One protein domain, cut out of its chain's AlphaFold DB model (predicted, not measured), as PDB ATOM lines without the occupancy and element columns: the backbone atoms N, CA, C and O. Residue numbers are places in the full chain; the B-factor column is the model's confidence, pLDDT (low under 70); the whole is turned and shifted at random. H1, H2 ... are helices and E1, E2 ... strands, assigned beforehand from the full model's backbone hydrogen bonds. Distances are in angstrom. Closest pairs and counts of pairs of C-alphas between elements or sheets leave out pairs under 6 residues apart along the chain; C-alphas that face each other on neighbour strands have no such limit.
ATOM      1  N   ARG A  63      48.593  -6.155 -12.652       94.62
ATOM      2  CA  ARG A  63      48.676  -4.690 -12.639       94.62
ATOM      3  C   ARG A  63      48.053  -4.076 -13.890       94.62
ATOM      4  O   ARG A  63      48.233  -4.572 -14.994       94.62
ATOM      5  N   THR A  64      47.323  -2.983 -13.705       95.75
ATOM      6  CA  THR A  64      46.968  -2.041 -14.771       95.75
ATOM      7  C   THR A  64      47.659  -0.732 -14.444       95.75
ATOM      8  O   THR A  64      47.321  -0.108 -13.440       95.75
ATOM      9  N   VAL A  65      48.635  -0.356 -15.266       94.81
ATOM     10  CA  VAL A  65      49.332   0.927 -15.160       94.81
ATOM     11  C   VAL A  65      48.543   1.950 -15.967       94.81
ATOM     12  O   VAL A  65      48.281   1.735 -17.147       94.81
ATOM     13  N   TYR A  66      48.146   3.032 -15.313       95.69
ATOM     14  CA  TYR A  66      47.383   4.127 -15.903       95.69
ATOM     15  C   TYR A  66      48.279   5.306 -16.272       95.69
ATOM     16  O   TYR A  66      48.059   5.910 -17.311       95.69
ATOM     17  N   GLU A  67      49.301   5.605 -15.468       95.38
ATOM     18  CA  GLU A  67      50.314   6.621 -15.773       95.38
ATOM     19  C   GLU A  67      51.660   6.190 -15.183       95.38
ATOM     20  O   GLU A  67      51.787   6.034 -13.972       95.38
ATOM     21  N   SER A  68      52.669   5.981 -16.029       93.62
ATOM     22  CA  SER A  68      54.007   5.547 -15.598       93.62
ATOM     23  C   SER A  68      54.985   6.701 -15.390       93.62
ATOM     24  O   SER A  68      56.079   6.477 -14.889       93.62
ATOM     25  N   GLY A  69      54.644   7.913 -15.831       91.69
ATOM     26  CA  GLY A  69      55.545   9.062 -15.846       91.69
ATOM     27  C   GLY A  69      56.653   8.985 -16.907       91.69
ATOM     28  O   GLY A  69      57.352   9.970 -17.123       91.69
ATOM     29  N   LEU A  70      56.791   7.865 -17.625       91.38
ATOM     30  CA  LEU A  70      57.826   7.663 -18.644       91.38
ATOM     31  C   LEU A  70      57.505   8.388 -19.967       91.38
ATOM     32  O   LEU A  70      56.330   8.593 -20.282       91.38
ATOM     33  N   PRO A  71      58.524   8.727 -20.783       85.25
ATOM     34  CA  PRO A  71      58.314   9.258 -22.128       85.25
ATOM     35  C   PRO A  71      57.428   8.332 -22.971       85.25
ATOM     36  O   PRO A  71      57.589   7.112 -22.950       85.25
ATOM     37  N   GLY A  72      56.478   8.910 -23.710       76.81
ATOM     38  CA  GLY A  72      55.548   8.160 -24.562       76.81
ATOM     39  C   GLY A  72      54.366   7.508 -23.834       76.81
ATOM     40  O   GLY A  72      53.480   6.972 -24.495       76.81
ATOM     41  N   ALA A  73      54.290   7.581 -22.501       72.44
ATOM     42  CA  ALA A  73      53.037   7.318 -21.802       72.44
ATOM     43  C   ALA A  73      52.058   8.473 -22.082       72.44
ATOM     44  O   ALA A  73      52.430   9.644 -22.007       72.44
ATOM     45  N   THR A  74      50.808   8.181 -22.431       67.19
ATOM     46  CA  THR A  74      49.783   9.213 -22.659       67.19
ATOM     47  C   THR A  74      48.485   8.777 -22.004       67.19
ATOM     48  O   THR A  74      47.580   8.248 -22.651       67.19
ATOM     49  N   ALA A  75      48.413   8.942 -20.686       87.81
ATOM     50  CA  ALA A  75      47.133   8.893 -20.008       87.81
ATOM     51  C   ALA A  75      46.280  10.086 -20.466       87.81
ATOM     52  O   ALA A  75      46.775  11.208 -20.570       87.81
ATOM     53  N   ASN A  76      44.997   9.846 -20.727       92.19
ATOM     54  CA  ASN A  76      44.054  10.902 -21.095       92.19
ATOM     55  C   ASN A  76      43.546  11.589 -19.823       92.19
ATOM     56  O   ASN A  76      42.473  11.251 -19.317       92.19
ATOM     57  N   TRP A  77      44.362  12.488 -19.277       96.00
ATOM     58  CA  TRP A  77      43.998  13.306 -18.126       96.00
ATOM     59  C   TRP A  77      42.928  14.335 -18.508       96.00
ATOM     60  O   TRP A  77      43.028  15.004 -19.532       96.00
ATOM     61  N   ASP A  78      41.919  14.468 -17.652       97.19
ATOM     62  CA  ASP A  78      41.014  15.612 -17.646       97.19
ATOM     63  C   ASP A  78      41.664  16.695 -16.766       97.19
ATOM     64  O   ASP A  78      41.647  16.564 -15.537       97.19
ATOM     65  N   GLY A  79      42.257  17.715 -17.390       95.25
ATOM     66  CA  GLY A  79      43.003  18.801 -16.737       95.25
ATOM     67  C   GLY A  79      44.402  18.991 -17.335       95.25
ATOM     68  O   GLY A  79      44.886  18.138 -18.083       95.25
ATOM     69  N   ASP A  80      45.047  20.110 -17.008       94.62
ATOM     70  CA  ASP A  80      46.352  20.461 -17.566       94.62
ATOM     71  C   ASP A  80      47.472  19.673 -16.878       94.62
ATOM     72  O   ASP A  80      47.609  19.651 -15.655       94.62
ATOM     73  N   THR A  81      48.281  18.993 -17.688       94.81
ATOM     74  CA  THR A  81      49.408  18.187 -17.217       94.81
ATOM     75  C   THR A  81      50.646  18.456 -18.054       94.81
ATOM     76  O   THR A  81      50.566  18.650 -19.267       94.81
ATOM     77  N   LEU A  82      51.811  18.430 -17.412       94.25
ATOM     78  CA  LEU A  82      53.105  18.550 -18.075       94.25
ATOM     79  C   LEU A  82      53.961  17.331 -17.748       94.25
ATOM     80  O   LEU A  82      54.185  17.012 -16.582       94.25
ATOM     81  N   ARG A  83      54.481  16.649 -18.768       93.31
ATOM     82  CA  ARG A  83      55.430  15.553 -18.556       93.31
ATOM     83  C   ARG A  83      56.811  16.113 -18.236       93.31
ATOM     84  O   ARG A  83      57.317  16.980 -18.942       93.31
ATOM     85  N   VAL A  84      57.412  15.594 -17.171       92.75
ATOM     86  CA  VAL A  84      58.718  16.023 -16.666       92.75
ATOM     87  C   VAL A  84      59.687  14.848 -16.797       92.75
ATOM     88  O   VAL A  84      59.802  14.011 -15.901       92.75
ATOM     89  N   ASP A  85      60.351  14.751 -17.952       89.06
ATOM     90  CA  ASP A  85      61.123  13.564 -18.360       89.06
ATOM     91  C   ASP A  85      62.285  13.224 -17.414       89.06
ATOM     92  O   ASP A  85      62.544  12.051 -17.138       89.06
ATOM     93  N   ASN A  86      62.966  14.237 -16.869       88.06
ATOM     94  CA  ASN A  86      64.069  14.052 -15.919       88.06
ATOM     95  C   ASN A  86      63.601  13.439 -14.589       88.06
ATOM     96  O   ASN A  86      64.331  12.647 -13.994       88.06
ATOM     97  N   LEU A  87      62.388  13.773 -14.141       86.25
ATOM     98  CA  LEU A  87      61.780  13.209 -12.933       86.25
ATOM     99  C   LEU A  87      60.918  11.973 -13.220       86.25
ATOM    100  O   LEU A  87      60.504  11.294 -12.279       86.25
ATOM    101  N   LYS A  88      60.670  11.658 -14.499       93.19
ATOM    102  CA  LYS A  88      59.807  10.555 -14.950       93.19
ATOM    103  C   LYS A  88      58.439  10.607 -14.267       93.19
ATOM    104  O   LYS A  88      57.988   9.628 -13.661       93.19
ATOM    105  N   CYS A  89      57.805  11.773 -14.323       94.75
ATOM    106  CA  CYS A  89      56.521  12.035 -13.686       94.75
ATOM    107  C   CYS A  89      55.649  12.979 -14.526       94.75
ATOM    108  O   CYS A  89      56.111  13.602 -15.485       94.75
ATOM    109  N   ILE A  90      54.372  13.055 -14.159       95.56
ATOM    110  CA  ILE A  90      53.420  14.045 -14.659       95.56
ATOM    111  C   ILE A  90      53.223  15.123 -13.603       95.56
ATOM    112  O   ILE A  90      52.757  14.829 -12.502       95.56
ATOM    113  N   HIS A  91      53.584  16.351 -13.956       95.94
ATOM    114  CA  HIS A  91      53.366  17.547 -13.161       95.94
ATOM    115  C   HIS A  91      51.967  18.108 -13.404       95.94
ATOM    116  O   HIS A  91      51.475  18.104 -14.535       95.94
ATOM    117  N   PHE A  92      51.367  18.627 -12.340       96.44
ATOM    118  CA  PHE A  92      50.097  19.336 -12.341       96.44
ATOM    119  C   PHE A  92      50.169  20.506 -11.358       96.44
ATOM    120  O   PHE A  92      50.786  20.401 -10.296       96.44
ATOM    121  N   ASP A  93      49.543  21.618 -11.722       96.06
ATOM    122  CA  ASP A  93      49.420  22.839 -10.915       96.06
ATOM    123  C   ASP A  93      47.959  23.187 -10.579       96.06
ATOM    124  O   ASP A  93      47.670  24.210  -9.958       96.06
ATOM    125  N   SER A  94      47.033  22.325 -10.996       94.69
ATOM    126  CA  SER A  94      45.593  22.493 -10.871       94.69
ATOM    127  C   SER A  94      44.896  21.130 -10.784       94.69
ATOM    128  O   SER A  94      45.532  20.074 -10.729       94.69
ATOM    129  N   ASP A  95      43.566  21.147 -10.710       97.38
ATOM    130  CA  ASP A  95      42.763  19.933 -10.620       97.38
ATOM    131  C   ASP A  95      42.920  19.055 -11.869       97.38
ATOM    132  O   ASP A  95      42.463  19.412 -12.955       97.38
ATOM    133  N   ILE A  96      43.464  17.852 -11.681       97.50
ATOM    134  CA  ILE A  96      43.567  16.828 -12.725       97.50
ATOM    135  C   ILE A  96      42.802  15.574 -12.318       97.50
ATOM    136  O   ILE A  96      42.735  15.205 -11.141       97.50
ATOM    137  N   SER A  97      42.213  14.868 -13.280       97.94
ATOM    138  CA  SER A  97      41.561  13.590 -12.998       97.94
ATOM    139  C   SER A  97      41.698  12.578 -14.125       97.94
ATOM    140  O   SER A  97      41.817  12.935 -15.289       97.94
ATOM    141  N   LEU A  98      41.654  11.294 -13.775       97.69
ATOM    142  CA  LEU A  98      41.808  10.195 -14.722       97.69
ATOM    143  C   LEU A  98      40.751   9.124 -14.481       97.69
ATOM    144  O   LEU A  98      40.522   8.684 -13.349       97.69
ATOM    145  N   LYS A  99      40.109   8.678 -15.563       97.31
ATOM    146  CA  LYS A  99      39.161   7.562 -15.533       97.31
ATOM    147  C   LYS A  99      39.918   6.242 -15.352       97.31
ATOM    148  O   LYS A  99      40.759   5.898 -16.174       97.31
ATOM    149  N   LEU A 100      39.583   5.487 -14.304       95.94
ATOM    150  CA  LEU A 100      40.243   4.216 -13.968       95.94
ATOM    151  C   LEU A 100      39.409   2.989 -14.364       95.94
ATOM    152  O   LEU A 100      39.950   2.027 -14.901       95.94
ATOM    153  N   SER A 101      38.091   3.029 -14.140       95.31
ATOM    154  CA  SER A 101      37.131   1.969 -14.513       95.31
ATOM    155  C   SER A 101      37.569   0.546 -14.131       95.31
ATOM    156  O   SER A 101      37.752  -0.309 -14.996       95.31
ATOM    157  N   SER A 102      37.760   0.284 -12.835       95.38
ATOM    158  CA  SER A 102      38.367  -0.968 -12.361       95.38
ATOM    159  C   SER A 102      37.773  -1.484 -11.052       95.38
ATOM    160  O   SER A 102      37.356  -0.709 -10.198       95.38
ATOM    161  N   THR A 103      37.774  -2.807 -10.873       94.38
ATOM    162  CA  THR A 103      37.408  -3.499  -9.619       94.38
ATOM    163  C   THR A 103      38.628  -3.958  -8.813       94.38
ATOM    164  O   THR A 103      38.492  -4.683  -7.828       94.38
ATOM    165  N   LYS A 104      39.838  -3.615  -9.265       95.62
ATOM    166  CA  LYS A 104      41.092  -3.934  -8.575       95.62
ATOM    167  C   LYS A 104      41.171  -3.150  -7.266       95.62
ATOM    168  O   LYS A 104      40.767  -1.996  -7.217       95.62
ATOM    169  N   LYS A 105      41.684  -3.769  -6.202       94.19
ATOM    170  CA  LYS A 105      41.570  -3.231  -4.834       94.19
ATOM    171  C   LYS A 105      42.807  -2.496  -4.322       94.19
ATOM    172  O   LYS A 105      42.687  -1.766  -3.341       94.19
ATOM    173  N   ILE A 106      43.974  -2.707  -4.928       95.62
ATOM    174  CA  ILE A 106      45.221  -2.077  -4.489       95.62
ATOM    175  C   ILE A 106      45.557  -0.913  -5.411       95.62
ATOM    176  O   ILE A 106      45.742  -1.123  -6.606       95.62
ATOM    177  N   LEU A 107      45.634   0.291  -4.849       95.69
ATOM    178  CA  LEU A 107      46.103   1.506  -5.507       95.69
ATOM    179  C   LEU A 107      47.553   1.772  -5.137       95.69
ATOM    180  O   LEU A 107      47.901   1.783  -3.957       95.69
ATOM    181  N   PHE A 108      48.367   2.001  -6.159       93.31
ATOM    182  CA  PHE A 108      49.789   2.269  -6.036       93.31
ATOM    183  C   PHE A 108      50.174   3.480  -6.886       93.31
ATOM    184  O   PHE A 108      49.796   3.525  -8.053       93.31
ATOM    185  N   PHE A 109      50.886   4.456  -6.317       94.25
ATOM    186  CA  PHE A 109      51.526   5.554  -7.055       94.25
ATOM    187  C   PHE A 109      52.592   6.246  -6.197       94.25
ATOM    188  O   PHE A 109      52.556   6.185  -4.967       94.25
ATOM    189  N   ASP A 110      53.525   6.929  -6.854       93.62
ATOM    190  CA  ASP A 110      54.474   7.839  -6.218       93.62
ATOM    191  C   ASP A 110      53.985   9.291  -6.406       93.62
ATOM    192  O   ASP A 110      53.519   9.649  -7.491       93.62
ATOM    193  N   LEU A 111      54.104  10.126  -5.369       93.88
ATOM    194  CA  LEU A 111      53.715  11.541  -5.367       93.88
ATOM    195  C   LEU A 111      54.848  12.409  -4.807       93.88
ATOM    196  O   LEU A 111      55.414  12.108  -3.759       93.88
ATOM    197  N   TRP A 112      55.131  13.515  -5.486       93.56
ATOM    198  CA  TRP A 112      56.028  14.582  -5.052       93.56
ATOM    199  C   TRP A 112      55.209  15.873  -4.949       93.56
ATOM    200  O   TRP A 112      55.021  16.549  -5.963       93.56
ATOM    201  N   PRO A 113      54.650  16.195  -3.775       92.19
ATOM    202  CA  PRO A 113      53.865  17.409  -3.611       92.19
ATOM    203  C   PRO A 113      54.776  18.642  -3.539       92.19
ATOM    204  O   PRO A 113      55.752  18.665  -2.791       92.19
ATOM    205  N   SER A 114      54.419  19.688  -4.281       90.50
ATOM    206  CA  SER A 114      54.990  21.033  -4.116       90.50
ATOM    207  C   SER A 114      54.133  21.884  -3.172       90.50
ATOM    208  O   SER A 114      54.654  22.775  -2.501       90.50
ATOM    209  N   GLU A 115      52.837  21.570  -3.088       89.25
ATOM    210  CA  GLU A 115      51.844  22.136  -2.169       89.25
ATOM    211  C   GLU A 115      50.941  21.030  -1.599       89.25
ATOM    212  O   GLU A 115      51.135  19.848  -1.876       89.25
ATOM    213  N   ASN A 116      49.932  21.397  -0.806       89.44
ATOM    214  CA  ASN A 116      48.968  20.443  -0.270       89.44
ATOM    215  C   ASN A 116      48.157  19.791  -1.404       89.44
ATOM    216  O   ASN A 116      47.366  20.462  -2.064       89.44
ATOM    217  N   VAL A 117      48.320  18.477  -1.601       92.81
ATOM    218  CA  VAL A 117      47.602  17.721  -2.639       92.81
ATOM    219  C   VAL A 117      46.467  16.897  -2.031       92.81
ATOM    220  O   VAL A 117      46.688  15.961  -1.267       92.81
ATOM    221  N   THR A 118      45.224  17.171  -2.407       93.88
ATOM    222  CA  THR A 118      44.092  16.301  -2.068       93.88
ATOM    223  C   THR A 118      43.888  15.255  -3.158       93.88
ATOM    224  O   THR A 118      43.710  15.589  -4.327       93.88
ATOM    225  N   ILE A 119      43.881  13.979  -2.777       95.06
ATOM    226  CA  ILE A 119      43.638  12.839  -3.665       95.06
ATOM    227  C   ILE A 119      42.230  12.322  -3.392       95.06
ATOM    228  O   ILE A 119      41.895  12.005  -2.254       95.06
ATOM    229  N   SER A 120      41.395  12.204  -4.417       95.44
ATOM    230  CA  SER A 120      40.017  11.724  -4.279       95.44
ATOM    231  C   SER A 120      39.722  10.588  -5.251       95.44
ATOM    232  O   SER A 120      39.947  10.718  -6.452       95.44
ATOM    233  N   LEU A 121      39.165   9.487  -4.753       96.06
ATOM    234  CA  LEU A 121      38.637   8.395  -5.573       96.06
ATOM    235  C   LEU A 121      37.115   8.483  -5.640       96.06
ATOM    236  O   LEU A 121      36.464   8.537  -4.600       96.06
ATOM    237  N   SER A 122      36.544   8.445  -6.846       95.75
ATOM    238  CA  SER A 122      35.108   8.214  -7.056       95.75
ATOM    239  C   SER A 122      34.858   6.721  -7.198       95.75
ATOM    240  O   SER A 122      35.408   6.078  -8.097       95.75
ATOM    241  N   ILE A 123      34.042   6.170  -6.305       94.94
ATOM    242  CA  ILE A 123      33.797   4.735  -6.197       94.94
ATOM    243  C   ILE A 123      32.295   4.479  -6.284       94.94
ATOM    244  O   ILE A 123      31.519   4.969  -5.466       94.94
ATOM    245  N   LEU A 124      31.885   3.673  -7.260       93.62
ATOM    246  CA  LEU A 124      30.512   3.220  -7.420       93.62
ATOM    247  C   LEU A 124      30.292   1.915  -6.643       93.62
ATOM    248  O   LEU A 124      30.957   0.903  -6.866       93.62
ATOM    249  N   MET A 125      29.311   1.943  -5.750       88.38
ATOM    250  CA  MET A 125      28.881   0.855  -4.877       88.38
ATOM    251  C   MET A 125      27.479   0.389  -5.286       88.38
ATOM    252  O   MET A 125      26.603   1.205  -5.578       88.38
ATOM    253  N   ASN A 126      27.235  -0.927  -5.302       81.19
ATOM    254  CA  ASN A 126      25.930  -1.524  -5.648       81.19
ATOM    255  C   ASN A 126      25.317  -1.015  -6.974       81.19
ATOM    256  O   ASN A 126      24.101  -1.019  -7.128       81.19
ATOM    257  N   LYS A 127      26.146  -0.561  -7.925       76.25
ATOM    258  CA  LYS A 127      25.745   0.054  -9.207       76.25
ATOM    259  C   LYS A 127      24.966   1.379  -9.112       76.25
ATOM    260  O   LYS A 127      24.630   1.927 -10.155       76.25
ATOM    261  N   THR A 128      24.692   1.911  -7.920       79.81
ATOM    262  CA  THR A 128      23.829   3.100  -7.756       79.81
ATOM    263  C   THR A 128      24.371   4.141  -6.782       79.81
ATOM    264  O   THR A 128      24.140   5.330  -6.980       79.81
ATOM    265  N   GLN A 129      25.110   3.736  -5.749       87.88
ATOM    266  CA  GLN A 129      25.606   4.645  -4.720       87.88
ATOM    267  C   GLN A 129      27.044   5.060  -5.030       87.88
ATOM    268  O   GLN A 129      27.925   4.208  -5.065       87.88
ATOM    269  N   ARG A 130      27.310   6.357  -5.208       91.31
ATOM    270  CA  ARG A 130      28.688   6.867  -5.287       91.31
ATOM    271  C   ARG A 130      29.210   7.241  -3.909       91.31
ATOM    272  O   ARG A 130      28.505   7.860  -3.116       91.31
ATOM    273  N   VAL A 131      30.452   6.862  -3.653       90.94
ATOM    274  CA  VAL A 131      31.223   7.205  -2.462       90.94
ATOM    275  C   VAL A 131      32.524   7.852  -2.909       90.94
ATOM    276  O   VAL A 131      33.122   7.428  -3.900       90.94
ATOM    277  N   HIS A 132      32.982   8.839  -2.144       90.75
ATOM    278  CA  HIS A 132      34.304   9.422  -2.306       90.75
ATOM    279  C   HIS A 132      35.234   8.980  -1.178       90.75
ATOM    280  O   HIS A 132      34.887   9.106  -0.007       90.75
ATOM    281  N   LEU A 133      36.405   8.458  -1.541       91.31
ATOM    282  CA  LEU A 133      37.499   8.208  -0.604       91.31
ATOM    283  C   LEU A 133      38.545   9.302  -0.798       91.31
ATOM    284  O   LEU A 133      39.051   9.455  -1.910       91.31
ATOM    285  N   VAL A 134      38.832  10.065   0.256       91.50
ATOM    286  CA  VAL A 134      39.660  11.273   0.178       91.50
ATOM    287  C   VAL A 134      40.902  11.127   1.050       91.50
ATOM    288  O   VAL A 134      40.808  10.744   2.218       91.50
ATOM    289  N   TYR A 135      42.055  11.468   0.478       91.12
ATOM    290  CA  TYR A 135      43.329  11.605   1.169       91.12
ATOM    291  C   TYR A 135      43.778  13.062   1.099       91.12
ATOM    292  O   TYR A 135      43.800  13.638   0.012       91.12
ATOM    293  N   THR A 136      44.118  13.674   2.227       87.31
ATOM    294  CA  THR A 136      44.467  15.106   2.284       87.31
ATOM    295  C   THR A 136      45.548  15.359   3.336       87.31
ATOM    296  O   THR A 136      45.643  14.580   4.282       87.31
ATOM    297  N   PRO A 137      46.368  16.409   3.223       80.94
ATOM    298  CA  PRO A 137      47.326  16.747   4.272       80.94
ATOM    299  C   PRO A 137      46.647  17.126   5.602       80.94
ATOM    300  O   PRO A 137      45.547  17.680   5.610       80.94
ATOM    301  N   GLY A 138      47.301  16.855   6.736       73.69
ATOM    302  CA  GLY A 138      46.909  17.404   8.047       73.69
ATOM    303  C   GLY A 138      46.114  16.456   8.959       73.69
ATOM    304  O   GLY A 138      46.452  15.284   9.107       73.69
ATOM    305  N   LYS A 139      45.079  16.953   9.655       59.69
ATOM    306  CA  LYS A 139      44.201  16.156  10.543       59.69
ATOM    307  C   LYS A 139      42.741  16.265  10.095       59.69
ATOM    308  O   LYS A 139      42.235  17.365   9.911       59.69
ATOM    309  N   GLY A 140      42.060  15.127   9.956       51.19
ATOM    310  CA  GLY A 140      40.642  15.046   9.581       51.19
ATOM    311  C   GLY A 140      39.739  14.612  10.742       51.19
ATOM    312  O   GLY A 140      40.195  13.977  11.693       51.19
ATOM    313  N   HIS A 141      38.447  14.956  10.679       37.16
ATOM    314  CA  HIS A 141      37.412  14.575  11.668       37.16
ATOM    315  C   HIS A 141      36.233  13.808  11.038       37.16
ATOM    316  O   HIS A 141      35.196  13.584  11.656       37.16
ATOM    317  N   THR A 142      36.375  13.400   9.781       48.41
ATOM    318  CA  THR A 142      35.417  12.589   9.011       48.41
ATOM    319  C   THR A 142      36.237  11.650   8.120       48.41
ATOM    320  O   THR A 142      37.459  11.727   8.189       48.41
ATOM    321  N   VAL A 143      35.630  10.748   7.339       56.84
ATOM    322  CA  VAL A 143      36.320   9.684   6.566       56.84
ATOM    323  C   VAL A 143      37.302  10.249   5.528       56.84
ATOM    324  O   VAL A 143      37.017  10.350   4.339       56.84
ATOM    325  N   ILE A 144      38.459  10.652   6.022       73.25
ATOM    326  CA  ILE A 144      39.527  11.369   5.352       73.25
ATOM    327  C   ILE A 144      40.796  10.756   5.922       73.25
ATOM    328  O   ILE A 144      41.015  10.773   7.135       73.25
ATOM    329  N   PHE A 145      41.617  10.186   5.053       76.38
ATOM    330  CA  PHE A 145      42.900   9.631   5.457       76.38
ATOM    331  C   PHE A 145      43.955  10.705   5.286       76.38
ATOM    332  O   PHE A 145      44.194  11.161   4.168       76.38
ATOM    333  N   THR A 146      44.573  11.127   6.381       76.12
ATOM    334  CA  THR A 146      45.543  12.207   6.300       76.12
ATOM    335  C   THR A 146      46.978  11.733   6.182       76.12
ATOM    336  O   THR A 146      47.326  10.643   6.642       76.12
ATOM    337  N   TYR A 147      47.788  12.548   5.514       77.50
ATOM    338  CA  TYR A 147      49.228  12.363   5.396       77.50
ATOM    339  C   TYR A 147      49.963  13.662   5.770       77.50
ATOM    340  O   TYR A 147      49.325  14.704   5.946       77.50
ATOM    341  N   SER A 148      51.279  13.587   5.958       72.19
ATOM    342  CA  SER A 148      52.091  14.728   6.389       72.19
ATOM    343  C   SER A 148      52.073  15.902   5.407       72.19
ATOM    344  O   SER A 148      51.937  15.743   4.197       72.19
ATOM    345  N   GLU A 149      52.225  17.106   5.956       74.75
ATOM    346  CA  GLU A 149      52.431  18.339   5.187       74.75
ATOM    347  C   GLU A 149      53.883  18.471   4.682       74.75
ATOM    348  O   GLU A 149      54.210  19.398   3.936       74.75
ATOM    349  N   GLU A 150      54.769  17.546   5.072       73.44
ATOM    350  CA  GLU A 150      56.143  17.493   4.588       73.44
ATOM    351  C   GLU A 150      56.200  17.202   3.086       73.44
ATOM    352  O   GLU A 150      55.641  16.234   2.566       73.44
ATOM    353  N   ARG A 151      56.946  18.045   2.370       80.56
ATOM    354  CA  ARG A 151      57.006  18.057   0.903       80.56
ATOM    355  C   ARG A 151      58.068  17.108   0.357       80.56
ATOM    356  O   ARG A 151      58.948  17.501  -0.407       80.56
ATOM    357  N   SER A 152      58.021  15.857   0.802       83.00
ATOM    358  CA  SER A 152      58.935  14.802   0.364       83.00
ATOM    359  C   SER A 152      58.242  13.814  -0.577       83.00
ATOM    360  O   SER A 152      57.016  13.783  -0.696       83.00
ATOM    361  N   LYS A 153      59.037  13.004  -1.287       87.56
ATOM    362  CA  LYS A 153      58.490  11.923  -2.109       87.56
ATOM    363  C   LYS A 153      57.727  10.948  -1.213       87.56
ATOM    364  O   LYS A 153      58.320  10.322  -0.341       87.56
ATOM    365  N   MET A 154      56.461  10.723  -1.533       87.75
ATOM    366  CA  MET A 154      55.621   9.727  -0.884       87.75
ATOM    367  C   MET A 154      55.271   8.597  -1.838       87.75
ATOM    368  O   MET A 154      55.083   8.795  -3.039       87.75
ATOM    369  N   ARG A 155      55.149   7.398  -1.275       88.62
ATOM    370  CA  ARG A 155      54.666   6.210  -1.971       88.62
ATOM    371  C   ARG A 155      53.352   5.776  -1.350       88.62
ATOM    372  O   ARG A 155      53.313   5.328  -0.207       88.62
ATOM    373  N   PHE A 156      52.286   5.855  -2.130       89.56
ATOM    374  CA  PHE A 156      50.970   5.397  -1.718       89.56
ATOM    375  C   PHE A 156      50.812   3.931  -2.103       89.56
ATOM    376  O   PHE A 156      50.848   3.609  -3.285       89.56
ATOM    377  N   THR A 157      50.601   3.051  -1.121       91.44
ATOM    378  CA  THR A 157      50.162   1.661  -1.346       91.44
ATOM    379  C   THR A 157      48.897   1.410  -0.531       91.44
ATOM    380  O   THR A 157      48.950   1.149   0.669       91.44
ATOM    381  N   ARG A 158      47.729   1.536  -1.166       92.19
ATOM    382  CA  ARG A 158      46.424   1.560  -0.489       92.19
ATOM    383  C   ARG A 158      45.576   0.362  -0.864       92.19
ATOM    384  O   ARG A 158      45.310   0.128  -2.038       92.19
ATOM    385  N   ASN A 159      45.082  -0.360   0.135       94.50
ATOM    386  CA  ASN A 159      43.998  -1.313  -0.065       94.50
ATOM    387  C   ASN A 159      42.665  -0.576   0.090       94.50
ATOM    388  O   ASN A 159      42.186  -0.376   1.205       94.50
ATOM    389  N   ILE A 160      42.053  -0.211  -1.035       94.44
ATOM    390  CA  ILE A 160      40.827   0.596  -1.085       94.44
ATOM    391  C   ILE A 160      39.689  -0.084  -0.323       94.44
ATOM    392  O   ILE A 160      38.907   0.577   0.351       94.44
ATOM    393  N   HIS A 161      39.602  -1.415  -0.381       93.69
ATOM    394  CA  HIS A 161      38.576  -2.143   0.360       93.69
ATOM    395  C   HIS A 161      38.749  -1.964   1.867       93.69
ATOM    396  O   HIS A 161      37.770  -1.727   2.573       93.69
ATOM    397  N   ASN A 162      39.987  -2.063   2.357       93.12
ATOM    398  CA  ASN A 162      40.282  -1.846   3.767       93.12
ATOM    399  C   ASN A 162      39.996  -0.397   4.173       93.12
ATOM    400  O   ASN A 162      39.375  -0.171   5.204       93.12
ATOM    401  N   ASP A 163      40.357   0.574   3.337       93.19
ATOM    402  CA  ASP A 163      40.112   1.988   3.627       93.19
ATOM    403  C   ASP A 163      38.612   2.316   3.688       93.19
ATOM    404  O   ASP A 163      38.170   3.010   4.601       93.19
ATOM    405  N   LEU A 164      37.792   1.732   2.807       91.94
ATOM    406  CA  LEU A 164      36.331   1.849   2.880       91.94
ATOM    407  C   LEU A 164      35.749   1.208   4.153       91.94
ATOM    408  O   LEU A 164      34.806   1.743   4.740       91.94
ATOM    409  N   LEU A 165      36.290   0.060   4.578       91.75
ATOM    410  CA  LEU A 165      35.866  -0.635   5.798       91.75
ATOM    411  C   LEU A 165      36.242   0.156   7.057       91.75
ATOM    412  O   LEU A 165      35.399   0.366   7.927       91.75
ATOM    413  N   LYS A 166      37.498   0.605   7.156       90.25
ATOM    414  CA  LYS A 166      38.016   1.376   8.298       90.25
ATOM    415  C   LYS A 166      37.434   2.782   8.354       90.25
ATOM    416  O   LYS A 166      37.197   3.299   9.439       90.25
ATOM    417  N   GLY A 167      37.106   3.349   7.197       88.00
ATOM    418  CA  GLY A 167      36.327   4.571   7.078       88.00
ATOM    419  C   GLY A 167      34.850   4.420   7.454       88.00
ATOM    420  O   GLY A 167      34.121   5.398   7.419       88.00
ATOM    421  N   GLY A 168      34.355   3.221   7.775       86.62
ATOM    422  CA  GLY A 168      32.950   3.022   8.144       86.62
ATOM    423  C   GLY A 168      31.953   3.230   6.996       86.62
ATOM    424  O   GLY A 168      30.747   3.272   7.232       86.62
ATOM    425  N   VAL A 169      32.427   3.323   5.749       84.44
ATOM    426  CA  VAL A 169      31.577   3.469   4.556       84.44
ATOM    427  C   VAL A 169      30.798   2.179   4.291       84.44
ATOM    428  O   VAL A 169      29.631   2.201   3.893       84.44
ATOM    429  N   ILE A 170      31.449   1.032   4.485       84.69
ATOM    430  CA  ILE A 170      30.891  -0.285   4.181       84.69
ATOM    431  C   ILE A 170      31.208  -1.296   5.283       84.69
ATOM    432  O   ILE A 170      32.193  -1.176   6.002       84.69
ATOM    433  N   THR A 171      30.368  -2.325   5.405       87.19
ATOM    434  CA  THR A 171      30.606  -3.481   6.274       87.19
ATOM    435  C   THR A 171      31.226  -4.641   5.494       87.19
ATOM    436  O   THR A 171      30.996  -4.798   4.293       87.19
ATOM    437  N   GLN A 172      31.925  -5.542   6.188       85.94
ATOM    438  CA  GLN A 172      32.491  -6.756   5.580       85.94
ATOM    439  C   GLN A 172      31.444  -7.594   4.822       85.94
ATOM    440  O   GLN A 172      31.706  -8.109   3.737       85.94
ATOM    441  N   SER A 173      30.231  -7.711   5.369       85.81
ATOM    442  CA  SER A 173      29.136  -8.456   4.739       85.81
ATOM    443  C   SER A 173      28.670  -7.834   3.422       85.81
ATOM    444  O   SER A 173      28.383  -8.563   2.474       85.81
ATOM    445  N   LYS A 174      28.620  -6.499   3.340       83.81
ATOM    446  CA  LYS A 174      28.250  -5.777   2.117       83.81
ATOM    447  C   LYS A 174      29.358  -5.860   1.066       83.81
ATOM    448  O   LYS A 174      29.049  -6.116  -0.093       83.81
ATOM    449  N   LEU A 175      30.627  -5.739   1.469       85.81
ATOM    450  CA  LEU A 175      31.775  -5.803   0.557       85.81
ATOM    451  C   LEU A 175      31.845  -7.143  -0.201       85.81
ATOM    452  O   LEU A 175      32.188  -7.176  -1.377       85.81
ATOM    453  N   LYS A 176      31.457  -8.249   0.450       84.44
ATOM    454  CA  LYS A 176      31.381  -9.580  -0.182       84.44
ATOM    455  C   LYS A 176      30.273  -9.709  -1.235       84.44
ATOM    456  O   LYS A 176      30.365 -10.577  -2.094       84.44
ATOM    457  N   ARG A 177      29.211  -8.902  -1.145       84.19
ATOM    458  CA  ARG A 177      28.038  -8.975  -2.039       84.19
ATOM    459  C   ARG A 177      28.144  -8.031  -3.231       84.19
ATOM    460  O   ARG A 177      27.569  -8.316  -4.276       84.19
ATOM    461  N   ALA A 178      28.858  -6.921  -3.077       83.62
ATOM    462  CA  ALA A 178      29.065  -5.952  -4.137       83.62
ATOM    463  C   ALA A 178      30.465  -5.356  -4.047       83.62
ATOM    464  O   ALA A 178      30.807  -4.667  -3.083       83.62
ATOM    465  N   LEU A 179      31.257  -5.627  -5.083       87.50
ATOM    466  CA  LEU A 179      32.615  -5.121  -5.178       87.50
ATOM    467  C   LEU A 179      32.604  -3.621  -5.520       87.50
ATOM    468  O   LEU A 179      31.851  -3.214  -6.410       87.50
ATOM    469  N   PRO A 180      33.434  -2.810  -4.844       92.50
ATOM    470  CA  PRO A 180      33.665  -1.422  -5.208       92.50
ATOM    471  C   PRO A 180      34.169  -1.306  -6.650       92.50
ATOM    472  O   PRO A 180      35.102  -2.007  -7.045       92.50
ATOM    473  N   PHE A 181      33.570  -0.407  -7.430       95.19
ATOM    474  CA  PHE A 181      34.033  -0.074  -8.775       95.19
ATOM    475  C   PHE A 181      34.651   1.323  -8.779       95.19
ATOM    476  O   PHE A 181      33.962   2.317  -8.560       95.19
ATOM    477  N   ILE A 182      35.957   1.403  -9.006       96.19
ATOM    478  CA  ILE A 182      36.715   2.653  -9.008       96.19
ATOM    479  C   ILE A 182      36.521   3.314 -10.369       96.19
ATOM    480  O   ILE A 182      37.046   2.851 -11.383       96.19
ATOM    481  N   GLU A 183      35.754   4.399 -10.400       96.62
ATOM    482  CA  GLU A 183      35.433   5.111 -11.635       96.62
ATOM    483  C   GLU A 183      36.582   6.032 -12.048       96.62
ATOM    484  O   GLU A 183      37.001   6.024 -13.209       96.62
ATOM    485  N   ARG A 184      37.092   6.817 -11.094       97.44
ATOM    486  CA  ARG A 184      37.990   7.946 -11.349       97.44
ATOM    487  C   ARG A 184      38.868   8.241 -10.137       97.44
ATOM    488  O   ARG A 184      38.418   8.088  -9.003       97.44
ATOM    489  N   ILE A 185      40.077   8.724 -10.396       98.06
ATOM    490  CA  ILE A 185      40.941   9.382  -9.412       98.06
ATOM    491  C   ILE A 185      41.102  10.857  -9.778       98.06
ATOM    492  O   ILE A 185      41.168  11.189 -10.960       98.06
ATOM    493  N   LYS A 186      41.133  11.735  -8.777       98.06
ATOM    494  CA  LYS A 186      41.368  13.174  -8.908       98.06
ATOM    495  C   LYS A 186      42.506  13.589  -7.980       98.06
ATOM    496  O   LYS A 186      42.539  13.130  -6.839       98.06
ATOM    497  N   PHE A 187      43.376  14.466  -8.459       97.44
ATOM    498  CA  PHE A 187      44.383  15.167  -7.671       97.44
ATOM    499  C   PHE A 187      44.080  16.665  -7.726       97.44
ATOM    500  O   PHE A 187      43.777  17.191  -8.793       97.44
ATOM    501  N   SER A 188      44.128  17.323  -6.572       96.56
ATOM    502  CA  SER A 188      43.849  18.750  -6.403       96.56
ATOM    503  C   SER A 188      44.987  19.397  -5.627       96.56
ATOM    504  O   SER A 188      45.196  19.025  -4.475       96.56
ATOM    505  N   GLY A 189      45.713  20.333  -6.233       94.56
ATOM    506  CA  GLY A 189      46.892  20.988  -5.655       94.56
ATOM    507  C   GLY A 189      48.035  21.058  -6.665       94.56
ATOM    508  O   GLY A 189      47.793  20.951  -7.864       94.56
ATOM    509  N   VAL A 190      49.272  21.187  -6.181       95.31
ATOM    510  CA  VAL A 190      50.473  21.253  -7.030       95.31
ATOM    511  C   VAL A 190      51.425  20.115  -6.690       95.31
ATOM    512  O   VAL A 190      51.817  19.940  -5.532       95.31
ATOM    513  N   GLY A 191      51.845  19.355  -7.696       95.19
ATOM    514  CA  GLY A 191      52.823  18.294  -7.504       95.19
ATOM    515  C   GLY A 191      53.174  17.543  -8.778       95.19
ATOM    516  O   GLY A 191      52.759  17.890  -9.880       95.19
ATOM    517  N   CYS A 192      53.953  16.480  -8.612       94.94
ATOM    518  CA  CYS A 192      54.262  15.525  -9.668       94.94
ATOM    519  C   CYS A 192      53.872  14.116  -9.231       94.94
ATOM    520  O   CYS A 192      54.089  13.759  -8.074       94.94
ATOM    521  N   LEU A 193      53.328  13.294 -10.129       95.44
ATOM    522  CA  LEU A 193      52.979  11.902  -9.827       95.44
ATOM    523  C   LEU A 193      53.532  10.925 -10.860       95.44
ATOM    524  O   LEU A 193      53.740  11.267 -12.025       95.44
ATOM    525  N   SER A 194      53.761   9.688 -10.434       95.38
ATOM    526  CA  SER A 194      54.237   8.608 -11.299       95.38
ATOM    527  C   SER A 194      53.711   7.251 -10.829       95.38
ATOM    528  O   SER A 194      53.212   7.113  -9.711       95.38
ATOM    529  N   ASN A 195      53.840   6.233 -11.675       94.50
ATOM    530  CA  ASN A 195      53.487   4.841 -11.381       94.50
ATOM    531  C   ASN A 195      52.036   4.602 -10.919       94.50
ATOM    532  O   ASN A 195      51.785   3.638 -10.195       94.50
ATOM    533  N   LEU A 196      51.074   5.420 -11.355       96.44
ATOM    534  CA  LEU A 196      49.657   5.244 -11.037       96.44
ATOM    535  C   LEU A 196      49.143   3.907 -11.563       96.44
ATOM    536  O   LEU A 196      48.983   3.710 -12.766       96.44
ATOM    537  N   THR A 197      48.873   2.992 -10.641       96.06
ATOM    538  CA  THR A 197      48.612   1.584 -10.920       96.06
ATOM    539  C   THR A 197      47.485   1.071 -10.035       96.06
ATOM    540  O   THR A 197      47.426   1.377  -8.845       96.06
ATOM    541  N   LEU A 198      46.614   0.233 -10.604       97.06
ATOM    542  CA  LEU A 198      45.728  -0.628  -9.822       97.06
ATOM    543  C   LEU A 198      46.106  -2.098  -9.989       97.06
ATOM    544  O   LEU A 198      46.381  -2.556 -11.102       97.06
ATOM    545  N   SER A 199      46.036  -2.868  -8.907       96.12
ATOM    546  CA  SER A 199      46.241  -4.318  -8.928       96.12
ATOM    547  C   SER A 199      45.330  -5.065  -7.949       96.12
ATOM    548  O   SER A 199      44.637  -4.480  -7.110       96.12
ATOM    549  N   ASN A 200      45.265  -6.388  -8.099       94.06
ATOM    550  CA  ASN A 200      44.491  -7.234  -7.187       94.06
ATOM    551  C   ASN A 200      45.194  -7.427  -5.838       94.06
ATOM    552  O   ASN A 200      44.525  -7.611  -4.826       94.06
ATOM    553  N   GLU A 201      46.520  -7.381  -5.807       93.25
ATOM    554  CA  GLU A 201      47.342  -7.600  -4.620       93.25
ATOM    555  C   GLU A 201      48.727  -6.970  -4.831       93.25
ATOM    556  O   GLU A 201      49.210  -6.917  -5.954       93.25
TER     557      GLU A 201
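AT A GLANCE: This is residues 63 to 201 of the 407 residues of the protein "Heparosan-N-sulfate-glucuronate 5-epimerase" of Caligus rogercresseyi (UniProt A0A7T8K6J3). Two strongly twisted sheets stand partly face to face as a loose sandwich: E4, E10, E6, E7 and E8 make one layer, and E1, E2, E3, E5, E9 and E11 make the other, which is branched. The short helices H1 and H2 lie toward one end of the long axis, and the hairpin of E2 and E3 lies at the other. The printed part has 139 residues, in the order E1 to E9, H1, H2, E10, E11, and its class is mostly strand. The first sheet is mixed, in the order E4, E10, E6, E7, E8; the neighbours in the branched sheet are antiparallel. The whole is compact, with a radius of gyration of the C-alphas of 14.8 A and spans of 46 by 33 by 24 A.

HOW THE PARTS SIT: Start at Arg 63: E1, residues 63 to 67, is antiparallel to E11, residues 191 to 199, with N 64 and O 198 2.8 A apart. E11 bends by 50 degrees at residue 194; E1 and E3, residues 89 to 92, lie on one side of it, and E5, residues 106 to 113, on the other side. Look for N 90 and O 193, 2.9 A apart, between E3 and E11, and for N 108 and O 197, 2.9 A apart, between E5 and E11. E2, residues 82 to 84, forms a hairpin with E3, with N 82 and O 91 2.9 A apart. E9, residues 154 to 159, is antiparallel to E5, with N 107 and O 158 2.8 A apart. In the other sheet, E4, residues 96 to 102, is antiparallel to E10, residues 181 to 188, at 166 degrees, with N 98 and O 185 2.9 A apart. E6, residues 118 to 125, is antiparallel to E10, with N 120 and O 186 2.8 A apart, and forms a hairpin with E7, residues 129 to 137, with N 121 and O 133 2.8 A apart. E8, residues 144 to 147, is parallel to E7 at 25 degrees, with N 145 and O 134 3.0 A apart. Between the sheets, the closest C-alphas of E1 and E4 are those of Tyr 66 and Leu 100, 7.4 A apart, while E7 and E11 are apart. H1, residues 160 to 166, only grazes the sheet of five strands, with its residues 160 to 164. H2, residues 172 to 175, is on neither sheet and is close to H1 but not clearly touching, the closest C-alphas being those of Leu 165 and Gln 172, 7.0 A apart. In H1 every O i to N i+4 pair is within hydrogen-bond range; H2 is too short for such a pair.

IN THESE COORDINATES: Find C-alpha 63 at (48.676, -4.690, -12.639), where E1 begins. E4 measures 18.5 A from first to last C-alpha, E5 21.3 A, E6 21.9 A and E10 21.4 A. E7 runs 26.4 A from C-alpha 129 at (25.606, 4.645, -4.720), and E11 runs 23.6 A to C-alpha 199 at (46.241, -4.318, -8.928).

THE WHOLE: The two C-alphas farthest apart are those of Asn 86 and Ser 173, at 46.4 A. The printed part has no cut, and the link from E1 to E2, residues 68 to 81, is long. Mean pLDDT of the printed part is 89.2; residue 74 and residues 139 to 143 are under 70.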